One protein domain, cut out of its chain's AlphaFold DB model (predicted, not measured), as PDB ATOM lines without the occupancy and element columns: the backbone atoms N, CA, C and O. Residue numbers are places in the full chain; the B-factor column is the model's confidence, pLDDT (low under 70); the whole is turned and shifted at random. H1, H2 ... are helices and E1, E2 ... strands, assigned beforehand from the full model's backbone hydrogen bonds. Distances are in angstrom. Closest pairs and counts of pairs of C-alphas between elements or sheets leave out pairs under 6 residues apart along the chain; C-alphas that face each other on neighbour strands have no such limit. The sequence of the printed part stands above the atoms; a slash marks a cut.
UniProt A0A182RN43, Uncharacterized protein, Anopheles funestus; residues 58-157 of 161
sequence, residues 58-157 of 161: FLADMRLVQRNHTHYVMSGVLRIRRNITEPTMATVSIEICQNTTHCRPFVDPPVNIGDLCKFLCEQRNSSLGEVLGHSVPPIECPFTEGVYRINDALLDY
ATOM      1  N   PHE A  58      19.071 -18.632-119.739       87.50
ATOM      2  CA  PHE A  58      19.576 -19.076-121.035       87.50
ATOM      3  C   PHE A  58      18.935 -20.411-121.428       87.50
ATOM      4  O   PHE A  58      19.114 -21.415-120.747       87.50
ATOM      5  N   LEU A  59      18.227 -20.434-122.554       86.06
ATOM      6  CA  LEU A  59      17.667 -21.644-123.157       86.06
ATOM      7  C   LEU A  59      18.717 -22.298-124.070       86.06
ATOM      8  O   LEU A  59      18.976 -21.803-125.169       86.06
ATOM      9  N   ALA A  60      19.345 -23.369-123.598       79.19
ATOM     10  CA  ALA A  60      20.286 -24.210-124.329       79.19
ATOM     11  C   ALA A  60      19.567 -25.444-124.893       79.19
ATOM     12  O   ALA A  60      18.831 -26.119-124.179       79.19
ATOM     13  N   ASP A  61      19.797 -25.760-126.166       80.75
ATOM     14  CA  ASP A  61      19.358 -27.021-126.786       80.75
ATOM     15  C   ASP A  61      17.855 -27.331-126.627       80.75
ATOM     16  O   ASP A  61      17.446 -28.491-126.545       80.75
ATOM     17  N   MET A  62      17.019 -26.288-126.575       84.06
ATOM     18  CA  MET A  62      15.568 -26.445-126.545       84.06
ATOM     19  C   MET A  62      15.072 -26.965-127.892       84.06
ATOM     20  O   MET A  62      15.331 -26.379-128.944       84.06
ATOM     21  N   ARG A  63      14.324 -28.061-127.846       82.31
ATOM     22  CA  ARG A  63      13.730 -28.731-128.996       82.31
ATOM     23  C   ARG A  63      12.247 -28.961-128.755       82.31
ATOM     24  O   ARG A  63      11.834 -29.286-127.645       82.31
ATOM     25  N   LEU A  64      11.474 -28.850-129.826       80.94
ATOM     26  CA  LEU A  64      10.092 -29.297-129.875       80.94
ATOM     27  C   LEU A  64       9.969 -30.284-131.032       80.94
ATOM     28  O   LEU A  64      10.358 -29.969-132.153       80.94
ATOM     29  N   VAL A  65       9.462 -31.481-130.763       79.75
ATOM     30  CA  VAL A  65       9.325 -32.540-131.767       79.75
ATOM     31  C   VAL A  65       7.892 -33.039-131.772       79.75
ATOM     32  O   VAL A  65       7.302 -33.264-130.718       79.75
ATOM     33  N   GLN A  66       7.317 -33.230-132.956       77.94
ATOM     34  CA  GLN A  66       6.000 -33.841-133.075       77.94
ATOM     35  C   GLN A  66       6.087 -35.331-132.727       77.94
ATOM     36  O   GLN A  66       6.831 -36.077-133.361       77.94
ATOM     37  N   ARG A  67       5.317 -35.776-131.729       79.19
ATOM     38  CA  ARG A  67       5.245 -37.193-131.339       79.19
ATOM     39  C   ARG A  67       4.148 -37.929-132.101       79.19
ATOM     40  O   ARG A  67       4.339 -39.075-132.491       79.19
ATOM     41  N   ASN A  68       2.991 -37.294-132.279       78.88
ATOM     42  CA  ASN A  68       1.876 -37.804-133.080       78.88
ATOM     43  C   ASN A  68       1.016 -36.636-133.606       78.88
ATOM     44  O   ASN A  68       1.382 -35.471-133.456       78.88
ATOM     45  N   HIS A  69      -0.134 -36.927-134.222       72.75
ATOM     46  CA  HIS A  69      -1.001 -35.903-134.821       72.75
ATOM     47  C   HIS A  69      -1.531 -34.849-133.837       72.75
ATOM     48  O   HIS A  69      -1.952 -33.785-134.274       72.75
ATOM     49  N   THR A  70      -1.530 -35.128-132.533       74.94
ATOM     50  CA  THR A  70      -2.117 -34.237-131.523       74.94
ATOM     51  C   THR A  70      -1.163 -33.870-130.397       74.94
ATOM     52  O   THR A  70      -1.560 -33.099-129.535       74.94
ATOM     53  N   HIS A  71       0.061 -34.397-130.379       76.88
ATOM     54  CA  HIS A  71       1.006 -34.165-129.292       76.88
ATOM     55  C   HIS A  71       2.391 -33.811-129.815       76.88
ATOM     56  O   HIS A  71       2.932 -34.449-130.727       76.88
ATOM     57  N   TYR A  72       2.993 -32.847-129.139       82.06
ATOM     58  CA  TYR A  72       4.389 -32.476-129.264       82.06
ATOM     59  C   TYR A  72       5.127 -32.845-127.985       82.06
ATOM     60  O   TYR A  72       4.530 -33.029-126.930       82.06
ATOM     61  N   VAL A  73       6.437 -32.983-128.091       85.31
ATOM     62  CA  VAL A  73       7.325 -33.219-126.961       85.31
ATOM     63  C   VAL A  73       8.349 -32.106-126.948       85.31
ATOM     64  O   VAL A  73       9.045 -31.895-127.946       85.31
ATOM     65  N   MET A  74       8.429 -31.393-125.828       86.25
ATOM     66  CA  MET A  74       9.450 -30.389-125.586       86.25
ATOM     67  C   MET A  74      10.528 -30.951-124.670       86.25
ATOM     68  O   MET A  74      10.242 -31.480-123.598       86.25
ATOM     69  N   SER A  75      11.782 -30.781-125.064       89.69
ATOM     70  CA  SER A  75      12.923 -31.078-124.200       89.69
ATOM     71  C   SER A  75      13.990 -30.012-124.367       89.69
ATOM     72  O   SER A  75      14.030 -29.310-125.373       89.69
ATOM     73  N   GLY A  76      14.878 -29.897-123.392       90.50
ATOM     74  CA  GLY A  76      16.031 -29.017-123.510       90.50
ATOM     75  C   GLY A  76      16.611 -28.645-122.165       90.50
ATOM     76  O   GLY A  76      16.304 -29.256-121.139       90.50
ATOM     77  N   VAL A  77      17.481 -27.647-122.181       90.75
ATOM     78  CA  VAL A  77      18.244 -27.235-121.013       90.75
ATOM     79  C   VAL A  77      18.019 -25.753-120.766       90.75
ATOM     80  O   VAL A  77      18.341 -24.904-121.586       90.75
ATOM     81  N   LEU A  78      17.511 -25.419-119.591       90.31
ATOM     82  CA  LEU A  78      17.498 -24.058-119.092       90.31
ATOM     83  C   LEU A  78      18.695 -23.858-118.160       90.31
ATOM     84  O   LEU A  78      18.907 -24.623-117.226       90.31
ATOM     85  N   ARG A  79      19.487 -22.817-118.394       91.50
ATOM     86  CA  ARG A  79      20.611 -22.433-117.542       91.50
ATOM     87  C   ARG A  79      20.341 -21.078-116.915       91.50
ATOM     88  O   ARG A  79      20.193 -20.084-117.621       91.50
ATOM     89  N   ILE A  80      20.344 -21.043-115.592       92.44
ATOM     90  CA  ILE A  80      20.206 -19.827-114.802       92.44
ATOM     91  C   ILE A  80      21.598 -19.483-114.282       92.44
ATOM     92  O   ILE A  80      22.210 -20.272-113.569       92.44
ATOM     93  N   ARG A  81      22.149 -18.347-114.721       91.69
ATOM     94  CA  ARG A  81      23.564 -17.985-114.497       91.69
ATOM     95  C   ARG A  81      23.841 -17.330-113.145       91.69
ATOM     96  O   ARG A  81      24.999 -17.152-112.798       91.69
ATOM     97  N   ARG A  82      22.799 -16.888-112.450       92.81
ATOM     98  CA  ARG A  82      22.868 -16.246-111.134       92.81
ATOM     99  C   ARG A  82      21.518 -16.372-110.449       92.81
ATOM    100  O   ARG A  82      20.510 -16.443-111.146       92.81
ATOM    101  N   ASN A  83      21.496 -16.322-109.123       93.69
ATOM    102  CA  ASN A  83      20.242 -16.248-108.374       93.69
ATOM    103  C   ASN A  83      19.435 -15.014-108.806       93.69
ATOM    104  O   ASN A  83      19.985 -13.917-108.930       93.69
ATOM    105  N   ILE A  84      18.134 -15.198-109.026       91.62
ATOM    106  CA  ILE A  84      17.200 -14.136-109.404       91.62
ATOM    107  C   ILE A  84      16.132 -14.058-108.320       91.62
ATOM    108  O   ILE A  84      15.158 -14.810-108.313       91.62
ATOM    109  N   THR A  85      16.360 -13.162-107.366       89.88
ATOM    110  CA  THR A  85      15.482 -12.935-106.210       89.88
ATOM    111  C   THR A  85      14.572 -11.726-106.387       89.88
ATOM    112  O   THR A  85      13.621 -11.557-105.631       89.88
ATOM    113  N   GLU A  86      14.877 -10.867-107.357       88.06
ATOM    114  CA  GLU A  86      14.096  -9.674-107.667       88.06
ATOM    115  C   GLU A  86      12.926 -10.008-108.611       88.06
ATOM    116  O   GLU A  86      13.047 -10.923-109.439       88.06
ATOM    117  N   PRO A  87      11.812  -9.252-108.539       85.88
ATOM    118  CA  PRO A  87      10.715  -9.357-109.496       85.88
ATOM    119  C   PRO A  87      11.226  -9.269-110.935       85.88
ATOM    120  O   PRO A  87      11.819  -8.271-111.348       85.88
ATOM    121  N   THR A  88      11.003 -10.327-111.712       87.25
ATOM    122  CA  THR A  88      11.468 -10.404-113.102       87.25
ATOM    123  C   THR A  88      10.305 -10.122-114.029       87.25
ATOM    124  O   THR A  88       9.408 -10.947-114.155       87.25
ATOM    125  N   MET A  89      10.309  -8.962-114.679       89.94
ATOM    126  CA  MET A  89       9.242  -8.587-115.603       89.94
ATOM    127  C   MET A  89       9.407  -9.311-116.941       89.94
ATOM    128  O   MET A  89      10.484  -9.270-117.535       89.94
ATOM    129  N   ALA A  90       8.341  -9.945-117.428       86.88
ATOM    130  CA  ALA A  90       8.334 -10.641-118.710       86.88
ATOM    131  C   ALA A  90       7.310 -10.041-119.682       86.88
ATOM    132  O   ALA A  90       6.225  -9.600-119.300       86.88
ATOM    133  N   THR A  91       7.654 -10.052-120.966       88.19
ATOM    134  CA  THR A  91       6.773  -9.647-122.063       88.19
ATOM    135  C   THR A  91       6.838 -10.682-123.177       88.19
ATOM    136  O   THR A  91       7.870 -11.317-123.395       88.19
ATOM    137  N   VAL A  92       5.722 -10.867-123.877       86.44
ATOM    138  CA  VAL A  92       5.620 -11.776-125.020       86.44
ATOM    139  C   VAL A  92       5.185 -10.976-126.240       86.44
ATOM    140  O   VAL A  92       4.096 -10.401-126.261       86.44
ATOM    141  N   SER A  93       6.034 -10.947-127.264       85.31
ATOM    142  CA  SER A  93       5.682 -10.459-128.595       85.31
ATOM    143  C   SER A  93       5.402 -11.641-129.516       85.31
ATOM    144  O   SER A  93       6.099 -12.656-129.493       85.31
ATOM    145  N   ILE A  94       4.357 -11.513-130.329       84.06
ATOM    146  CA  ILE A  94       4.009 -12.495-131.355       84.06
ATOM    147  C   ILE A  94       4.014 -11.755-132.681       84.06
ATOM    148  O   ILE A  94       3.331 -10.742-132.830       84.06
ATOM    149  N   GLU A  95       4.781 -12.264-133.636       81.94
ATOM    150  CA  GLU A  95       4.958 -11.669-134.956       81.94
ATOM    151  C   GLU A  95       4.617 -12.690-136.044       81.94
ATOM    152  O   GLU A  95       4.864 -13.886-135.894       81.94
ATOM    153  N   ILE A  96       4.058 -12.211-137.157       80.94
ATOM    154  CA  ILE A  96       3.888 -13.001-138.379       80.94
ATOM    155  C   ILE A  96       4.910 -12.523-139.398       80.94
ATOM    156  O   ILE A  96       4.938 -11.346-139.768       80.94
ATOM    157  N   CYS A  97       5.709 -13.461-139.889       74.12
ATOM    158  CA  CYS A  97       6.750 -13.210-140.871       74.12
ATOM    159  C   CYS A  97       6.355 -13.769-142.240       74.12
ATOM    160  O   CYS A  97       5.946 -14.921-142.350       74.12
ATOM    161  N   GLN A  98       6.495 -12.962-143.294       76.69
ATOM    162  CA  GLN A  98       6.372 -13.444-144.678       76.69
ATOM    163  C   GLN A  98       7.650 -14.165-145.128       76.69
ATOM    164  O   GLN A  98       7.602 -15.089-145.933       76.69
ATOM    165  N   ASN A  99       8.797 -13.738-144.598       74.81
ATOM    166  CA  ASN A  99      10.103 -14.371-144.753       74.81
ATOM    167  C   ASN A  99      10.980 -14.040-143.530       74.81
ATOM    168  O   ASN A  99      10.540 -13.335-142.625       74.81
ATOM    169  N   THR A 100      12.232 -14.505-143.494       71.75
ATOM    170  CA  THR A 100      13.130 -14.347-142.330       71.75
ATOM    171  C   THR A 100      13.480 -12.900-141.962       71.75
ATOM    172  O   THR A 100      14.080 -12.681-140.914       71.75
ATOM    173  N   THR A 101      13.183 -11.922-142.820       74.31
ATOM    174  CA  THR A 101      13.553 -10.509-142.626       74.31
ATOM    175  C   THR A 101      12.357  -9.560-142.561       74.31
ATOM    176  O   THR A 101      12.520  -8.415-142.149       74.31
ATOM    177  N   HIS A 102      11.165 -10.003-142.965       79.44
ATOM    178  CA  HIS A 102       9.950  -9.194-142.993       79.44
ATOM    179  C   HIS A 102       8.896  -9.799-142.076       79.44
ATOM    180  O   HIS A 102       8.091 -10.644-142.482       79.44
ATOM    181  N   CYS A 103       8.917  -9.321-140.837       81.88
ATOM    182  CA  CYS A 103       7.971  -9.653-139.786       81.88
ATOM    183  C   CYS A 103       7.129  -8.426-139.441       81.88
ATOM    184  O   CYS A 103       7.600  -7.290-139.524       81.88
ATOM    185  N   ARG A 104       5.870  -8.658-139.075       84.69
ATOM    186  CA  ARG A 104       4.989  -7.639-138.504       84.69
ATOM    187  C   ARG A 104       4.396  -8.146-137.191       84.69
ATOM    188  O   ARG A 104       4.130  -9.349-137.102       84.69
ATOM    189  N   PRO A 105       4.130  -7.267-136.213       84.44
ATOM    190  CA  PRO A 105       3.408  -7.650-135.008       84.44
ATOM    191  C   PRO A 105       2.064  -8.297-135.357       84.44
ATOM    192  O   PRO A 105       1.302  -7.783-136.177       84.44
ATOM    193  N   PHE A 106       1.794  -9.453-134.759       84.50
ATOM    194  CA  PHE A 106       0.470 -10.072-134.751       84.50
ATOM    195  C   PHE A 106      -0.343  -9.605-133.548       84.50
ATOM    196  O   PHE A 106      -1.548  -9.393-133.662       84.50
ATOM    197  N   VAL A 107       0.331  -9.425-132.410       78.75
ATOM    198  CA  VAL A 107      -0.238  -8.847-131.192       78.75
ATOM    199  C   VAL A 107       0.515  -7.560-130.877       78.75
ATOM    200  O   VAL A 107       1.728  -7.598-130.669       78.75
ATOM    201  N   ASP A 108      -0.209  -6.441-130.875       84.50
ATOM    202  CA  ASP A 108       0.312  -5.104-130.590       84.50
ATOM    203  C   ASP A 108      -0.695  -4.343-129.703       84.50
ATOM    204  O   ASP A 108      -1.860  -4.211-130.100       84.50
ATOM    205  N   PRO A 109      -0.312  -3.885-128.496       85.69
ATOM    206  CA  PRO A 109       1.018  -3.990-127.883       85.69
ATOM    207  C   PRO A 109       1.404  -5.428-127.482       85.69
ATOM    208  O   PRO A 109       0.518  -6.269-127.299       85.69
ATOM    209  N   PRO A 110       2.710  -5.725-127.299       87.38
ATOM    210  CA  PRO A 110       3.160  -6.987-126.718       87.38
ATOM    211  C   PRO A 110       2.460  -7.290-125.392       87.38
ATOM    212  O   PRO A 110       2.197  -6.392-124.587       87.38
ATOM    213  N   VAL A 111       2.195  -8.570-125.140       87.31
ATOM    214  CA  VAL A 111       1.511  -9.005-123.921       87.31
ATOM    215  C   VAL A 111       2.462  -8.843-122.744       87.31
ATOM    216  O   VAL A 111       3.514  -9.483-122.685       87.31
ATOM    217  N   ASN A 112       2.091  -7.988-121.797       88.75
ATOM    218  CA  ASN A 112       2.822  -7.847-120.548       88.75
ATOM    219  C   ASN A 112       2.402  -8.964-119.587       88.75
ATOM    220  O   ASN A 112       1.252  -9.013-119.159       88.75
ATOM    221  N   ILE A 113       3.337  -9.851-119.262       87.50
ATOM    222  CA  ILE A 113       3.124 -10.952-118.317       87.50
ATOM    223  C   ILE A 113       3.223 -10.448-116.871       87.50
ATOM    224  O   ILE A 113       2.663 -11.050-115.958       87.50
ATOM    225  N   GLY A 114       3.889  -9.312-116.652       89.19
ATOM    226  CA  GLY A 114       4.171  -8.816-115.314       89.19
ATOM    227  C   GLY A 114       5.311  -9.596-114.661       89.19
ATOM    228  O   GLY A 114       6.252 -10.006-115.340       89.19
ATOM    229  N   ASP A 115       5.225  -9.785-113.344       91.00
ATOM    230  CA  ASP A 115       6.181 -10.593-112.584       91.00
ATOM    231  C   ASP A 115       6.101 -12.061-113.029       91.00
ATOM    232  O   ASP A 115       5.103 -12.752-112.799       91.00
ATOM    233  N   LEU A 116       7.177 -12.534-113.654       87.88
ATOM    234  CA  LEU A 116       7.313 -13.883-114.177       87.88
ATOM    235  C   LEU A 116       7.113 -14.936-113.090       87.88
ATOM    236  O   LEU A 116       6.453 -15.937-113.333       87.88
ATOM    237  N   CYS A 117       7.647 -14.724-111.890       88.69
ATOM    238  CA  CYS A 117       7.515 -15.693-110.811       88.69
ATOM    239  C   CYS A 117       6.074 -15.820-110.341       88.69
ATOM    240  O   CYS A 117       5.567 -16.931-110.170       88.69
ATOM    241  N   LYS A 118       5.388 -14.686-110.194       89.94
ATOM    242  CA  LYS A 118       3.961 -14.683-109.877       89.94
ATOM    243  C   LYS A 118       3.159 -15.400-110.966       89.94
ATOM    244  O   LYS A 118       2.348 -16.269-110.651       89.94
ATOM    245  N   PHE A 119       3.444 -15.094-112.229       89.31
ATOM    246  CA  PHE A 119       2.799 -15.733-113.368       89.31
ATOM    247  C   PHE A 119       3.019 -17.252-113.384       89.31
ATOM    248  O   PHE A 119       2.060 -18.003-113.518       89.31
ATOM    249  N   LEU A 120       4.251 -17.733-113.188       87.06
ATOM    250  CA  LEU A 120       4.539 -19.171-113.165       87.06
ATOM    251  C   LEU A 120       3.805 -19.894-112.028       87.06
ATOM    252  O   LEU A 120       3.293 -20.993-112.234       87.06
ATOM    253  N   CYS A 121       3.694 -19.267-110.855       87.62
ATOM    254  CA  CYS A 121       2.904 -19.799-109.747       87.62
ATOM    255  C   CYS A 121       1.411 -19.904-110.097       87.62
ATOM    256  O   CYS A 121       0.791 -20.931-109.820       87.62
ATOM    257  N   GLU A 122       0.834 -18.879-110.729       89.31
ATOM    258  CA  GLU A 122      -0.565 -18.885-111.184       89.31
ATOM    259  C   GLU A 122      -0.811 -19.936-112.278       89.31
ATOM    260  O   GLU A 122      -1.870 -20.561-112.325       89.31
ATOM    261  N   GLN A 123       0.190 -20.184-113.126       86.69
ATOM    262  CA  GLN A 123       0.141 -21.159-114.215       86.69
ATOM    263  C   GLN A 123       0.525 -22.585-113.800       86.69
ATOM    264  O   GLN A 123       0.580 -23.471-114.649       86.69
ATOM    265  N   ARG A 124       0.750 -22.861-112.510       85.19
ATOM    266  CA  ARG A 124       1.189 -24.188-112.040       85.19
ATOM    267  C   ARG A 124       0.249 -25.331-112.443       85.19
ATOM    268  O   ARG A 124       0.716 -26.435-112.693       85.19
ATOM    269  N   ASN A 125      -1.054 -25.060-112.522       84.00
ATOM    270  CA  ASN A 125      -2.077 -26.039-112.912       84.00
ATOM    271  C   ASN A 125      -2.476 -25.940-114.398       84.00
ATOM    272  O   ASN A 125      -3.504 -26.492-114.788       84.00
ATOM    273  N   SER A 126      -1.722 -25.203-115.218       83.69
ATOM    274  CA  SER A 126      -1.929 -25.130-116.667       83.69
ATOM    275  C   SER A 126      -0.942 -26.030-117.414       83.69
ATOM    276  O   SER A 126      -0.024 -26.594-116.820       83.69
ATOM    277  N   SER A 127      -1.100 -26.138-118.735       78.31
ATOM    278  CA  SER A 127      -0.157 -26.871-119.590       78.31
ATOM    279  C   SER A 127       1.272 -26.327-119.496       78.31
ATOM    280  O   SER A 127       2.233 -27.082-119.615       78.31
ATOM    281  N   LEU A 128       1.437 -25.025-119.227       80.81
ATOM    282  CA  LEU A 128       2.750 -24.436-118.963       80.81
ATOM    283  C   LEU A 128       3.337 -24.955-117.644       80.81
ATOM    284  O   LEU A 128       4.518 -25.295-117.591       80.81
ATOM    285  N   GLY A 129       2.525 -25.033-116.589       82.25
ATOM    286  CA  GLY A 129       2.934 -25.605-115.308       82.25
ATOM    287  C   GLY A 129       3.318 -27.080-115.414       82.25
ATOM    288  O   GLY A 129       4.339 -27.476-114.860       82.25
ATOM    289  N   GLU A 130       2.563 -27.869-116.185       82.00
ATOM    290  CA  GLU A 130       2.879 -29.276-116.468       82.00
ATOM    291  C   GLU A 130       4.257 -29.406-117.123       82.00
ATOM    292  O   GLU A 130       5.124 -30.122-116.628       82.00
ATOM    293  N   VAL A 131       4.514 -28.616-118.164       83.31
ATOM    294  CA  VAL A 131       5.811 -28.572-118.844       83.31
ATOM    295  C   VAL A 131       6.960 -28.217-117.908       83.31
ATOM    296  O   VAL A 131       8.018 -28.845-117.949       83.31
ATOM    297  N   LEU A 132       6.775 -27.201-117.067       85.56
ATOM    298  CA  LEU A 132       7.797 -26.792-116.107       85.56
ATOM    299  C   LEU A 132       7.985 -27.844-115.010       85.56
ATOM    300  O   LEU A 132       9.101 -28.014-114.525       85.56
ATOM    301  N   GLY A 133       6.949 -28.613-114.676       86.75
ATOM    302  CA  GLY A 133       7.027 -29.759-113.771       86.75
ATOM    303  C   GLY A 133       7.914 -30.902-114.280       86.75
ATOM    304  O   GLY A 133       8.427 -31.675-113.478       86.75
ATOM    305  N   HIS A 134       8.174 -30.975-115.589       92.00
ATOM    306  CA  HIS A 134       9.129 -31.917-116.190       92.00
ATOM    307  C   HIS A 134      10.596 -31.465-116.083       92.00
ATOM    308  O   HIS A 134      11.489 -32.097-116.660       92.00
ATOM    309  N   SER A 135      10.866 -30.367-115.372       92.62
ATOM    310  CA  SER A 135      12.225 -29.897-115.127       92.62
ATOM    311  C   SER A 135      12.914 -30.649-113.985       92.62
ATOM    312  O   SER A 135      12.317 -30.970-112.959       92.62
ATOM    313  N   VAL A 136      14.204 -30.933-114.169       93.62
ATOM    314  CA  VAL A 136      15.078 -31.523-113.150       93.62
ATOM    315  C   VAL A 136      16.366 -30.689-113.027       93.62
ATOM    316  O   VAL A 136      17.129 -30.634-114.000       93.62
ATOM    317  N   PRO A 137      16.647 -30.072-111.858       93.06
ATOM    318  CA  PRO A 137      15.749 -29.959-110.699       93.06
ATOM    319  C   PRO A 137      14.471 -29.163-111.041       93.06
ATOM    320  O   PRO A 137      14.428 -28.557-112.112       93.06
ATOM    321  N   PRO A 138      13.438 -29.162-110.180       89.62
ATOM    322  CA  PRO A 138      12.247 -28.349-110.402       89.62
ATOM    323  C   PRO A 138      12.592 -26.861-110.545       89.62
ATOM    324  O   PRO A 138      13.361 -26.310-109.754       89.62
ATOM    325  N   ILE A 139      12.030 -26.210-111.561       88.31
ATOM    326  CA  ILE A 139      12.098 -24.759-111.737       88.31
ATOM    327  C   ILE A 139      11.097 -24.126-110.774       88.31
ATOM    328  O   ILE A 139       9.886 -24.199-110.975       88.31
ATOM    329  N   GLU A 140      11.621 -23.480-109.741       87.19
ATOM    330  CA  GLU A 140      10.837 -22.792-108.723       87.19
ATOM    331  C   GLU A 140      11.332 -21.358-108.553       87.19
ATOM    332  O   GLU A 140      12.473 -21.024-108.880       87.19
ATOM    333  N   CYS A 141      10.444 -20.506-108.045       86.62
ATOM    334  CA  CYS A 141      10.767 -19.135-107.691       86.62
ATOM    335  C   CYS A 141      11.035 -19.005-106.184       86.62
ATOM    336  O   CYS A 141      10.290 -19.593-105.397       86.62
ATOM    337  N   PRO A 142      12.026 -18.198-105.756       90.56
ATOM    338  CA  PRO A 142      12.966 -17.435-106.585       90.56
ATOM    339  C   PRO A 142      13.925 -18.346-107.362       90.56
ATOM    340  O   PRO A 142      14.323 -19.399-106.868       90.56
ATOM    341  N   PHE A 143      14.302 -17.933-108.575       91.38
ATOM    342  CA  PHE A 143      15.142 -18.772-109.423       91.38
ATOM    343  C   PHE A 143      16.551 -18.882-108.848       91.38
ATOM    344  O   PHE A 143      17.219 -17.875-108.593       91.38
ATOM    345  N   THR A 144      17.019 -20.114-108.693       94.19
ATOM    346  CA  THR A 144      18.368 -20.404-108.221       94.19
ATOM    347  C   THR A 144      19.332 -20.577-109.390       94.19
ATOM    348  O   THR A 144      18.959 -20.934-110.506       94.19
ATOM    349  N   GLU A 145      20.598 -20.246-109.168       95.62
ATOM    350  CA  GLU A 145      21.649 -20.524-110.139       95.62
ATOM    351  C   GLU A 145      21.749 -22.035-110.371       95.62
ATOM    352  O   GLU A 145      21.833 -22.822-109.426       95.62
ATOM    353  N   GLY A 146      21.756 -22.452-111.636       94.88
ATOM    354  CA  GLY A 146      21.791 -23.871-111.948       94.88
ATOM    355  C   GLY A 146      21.496 -24.221-113.396       94.88
ATOM    356  O   GLY A 146      21.317 -23.373-114.274       94.88
ATOM    357  N   VAL A 147      21.468 -25.529-113.638       95.19
ATOM    358  CA  VAL A 147      21.121 -26.131-114.923       95.19
ATOM    359  C   VAL A 147      19.906 -27.024-114.712       95.19
ATOM    360  O   VAL A 147      19.970 -27.988-113.956       95.19
ATOM    361  N   TYR A 148      18.829 -26.705-115.415       94.12
ATOM    362  CA  TYR A 148      17.518 -27.327-115.327       94.12
ATOM    363  C   TYR A 148      17.247 -28.052-116.637       94.12
ATOM    364  O   TYR A 148      17.258 -27.447-117.708       94.12
ATOM    365  N   ARG A 149      17.030 -29.361-116.576       94.50
ATOM    366  CA  ARG A 149      16.721 -30.168-117.759       94.50
ATOM    367  C   ARG A 149      15.231 -30.398-117.843       94.50
ATOM    368  O   ARG A 149      14.679 -31.000-116.933       94.50
ATOM    369  N   ILE A 150      14.604 -29.954-118.923       92.00
ATOM    370  CA  ILE A 150      13.204 -30.261-119.211       92.00
ATOM    371  C   ILE A 150      13.184 -31.584-119.970       92.00
ATOM    372  O   ILE A 150      13.684 -31.670-121.096       92.00
ATOM    373  N   ASN A 151      12.645 -32.619-119.329       90.50
ATOM    374  CA  ASN A 151      12.674 -33.985-119.835       90.50
ATOM    375  C   ASN A 151      11.343 -34.343-120.495       90.50
ATOM    376  O   ASN A 151      10.380 -34.702-119.816       90.50
ATOM    377  N   ASP A 152      11.336 -34.261-121.826       86.69
ATOM    378  CA  ASP A 152      10.275 -34.752-122.707       86.69
ATOM    379  C   ASP A 152       8.859 -34.401-122.214       86.69
ATOM    380  O   ASP A 152       7.984 -35.257-122.081       86.69
ATOM    381  N   ALA A 153       8.649 -33.114-121.940       88.19
ATOM    382  CA  ALA A 153       7.359 -32.560-121.560       88.19
ATOM    383  C   ALA A 153       6.364 -32.718-122.715       88.19
ATOM    384  O   ALA A 153       6.593 -32.204-123.815       88.19
ATOM    385  N   LEU A 154       5.269 -33.440-122.475       85.31
ATOM    386  CA  LEU A 154       4.224 -33.642-123.470       85.31
ATOM    387  C   LEU A 154       3.360 -32.382-123.572       85.31
ATOM    388  O   LEU A 154       2.960 -31.803-122.569       85.31
ATOM    389  N   LEU A 155       3.080 -31.962-124.797       79.62
ATOM    390  CA  LEU A 155       2.284 -30.786-125.114       79.62
ATOM    391  C   LEU A 155       1.135 -31.188-126.028       79.62
ATOM    392  O   LEU A 155       1.367 -31.672-127.138       79.62
ATOM    393  N   ASP A 156      -0.095 -30.944-125.587       73.50
ATOM    394  CA  ASP A 156      -1.271 -31.114-126.431       73.50
ATOM    395  C   ASP A 156      -1.333 -30.016-127.497       73.50
ATOM    396  O   ASP A 156      -1.278 -28.822-127.211       73.50
ATOM    397  N   TYR A 157      -1.525 -30.427-128.748       61.16
ATOM    398  CA  TYR A 157      -1.709 -29.538-129.895       61.16
ATOM    399  C   TYR A 157      -3.082 -28.856-129.907       61.16
ATOM    400  O   TYR A 157      -3.386 -28.141-130.855       61.16
TER     401      TYR A 157
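This is residues 58 to 157 of the 161 residues of an uncharacterized protein of Anopheles funestus (UniProt A0A182RN43). A twisted wall of three strands, E1, E2 and E7, stands apart from a narrow two-stranded ribbon, in which E3 runs on into E4 and the chain folds back through E5 and E6. Two short helices bridge them, H1 by E3 and E6 and H2 beside E7, while the E4-E5 hairpin is the ribbon's far end. The 100 printed residues, of mixed class, hold E1 E2 E3 E4 E5 E6 H1 H2 E7 along the chain; the sheets E1-E2-E7, E3-E6 and E4-E5 are antiparallel. The whole is only just compact, close to loose, with a radius of gyration of the C-alphas of 15.2 A and spans of 39 by 34 by 25 A.

E1, residues 58 to 68, begins at C-alpha 58 (19.576, -19.076, -121.035), bends by 53 degrees at residue 61 and is 28.4 A long. E2 is residues 71 to 80, 28.0 A. E3 is residues 89 to 92, E4 95 to 99, E5 102 to 105 and E6 111 to 115. H1 is residues 116 to 122 and H2 127 to 133. E7, residues 146 to 156, 28.2 A, bends by 55 degrees at residue 152 and ends at C-alpha 156 (-1.271, -31.114, -126.431).

E1 and E2 form a hairpin, with N 65 and O 73 2.9 A apart. Inner strand E2 also pairs with E7, N 78 and O 148 at 2.8 A. E3 pairs with E6, N 92 and O 111 at 2.9 A, and hairpin E4 and E5 has N 96 and O 104 at 2.9 A. H2 stands at the sheet's level, its height over the sheet 0.9 A; its closest C-alphas to E7 are Val 131 and Ala 153, 5.1 A. H1 and H2 are close but not clearly touching, C-alphas 120 and 129 at 7.0 A, and about perpendicular at 73 degrees. In H1 and H2 every O i to N i+4 pair is within hydrogen-bond range.

The farthest C-alphas, of His 69 and Glu 86, are 40.7 A apart. The printed part has no cut; the link H2 to E7, residues 134 to 145, is long. Only residue 157 is under pLDDT 70.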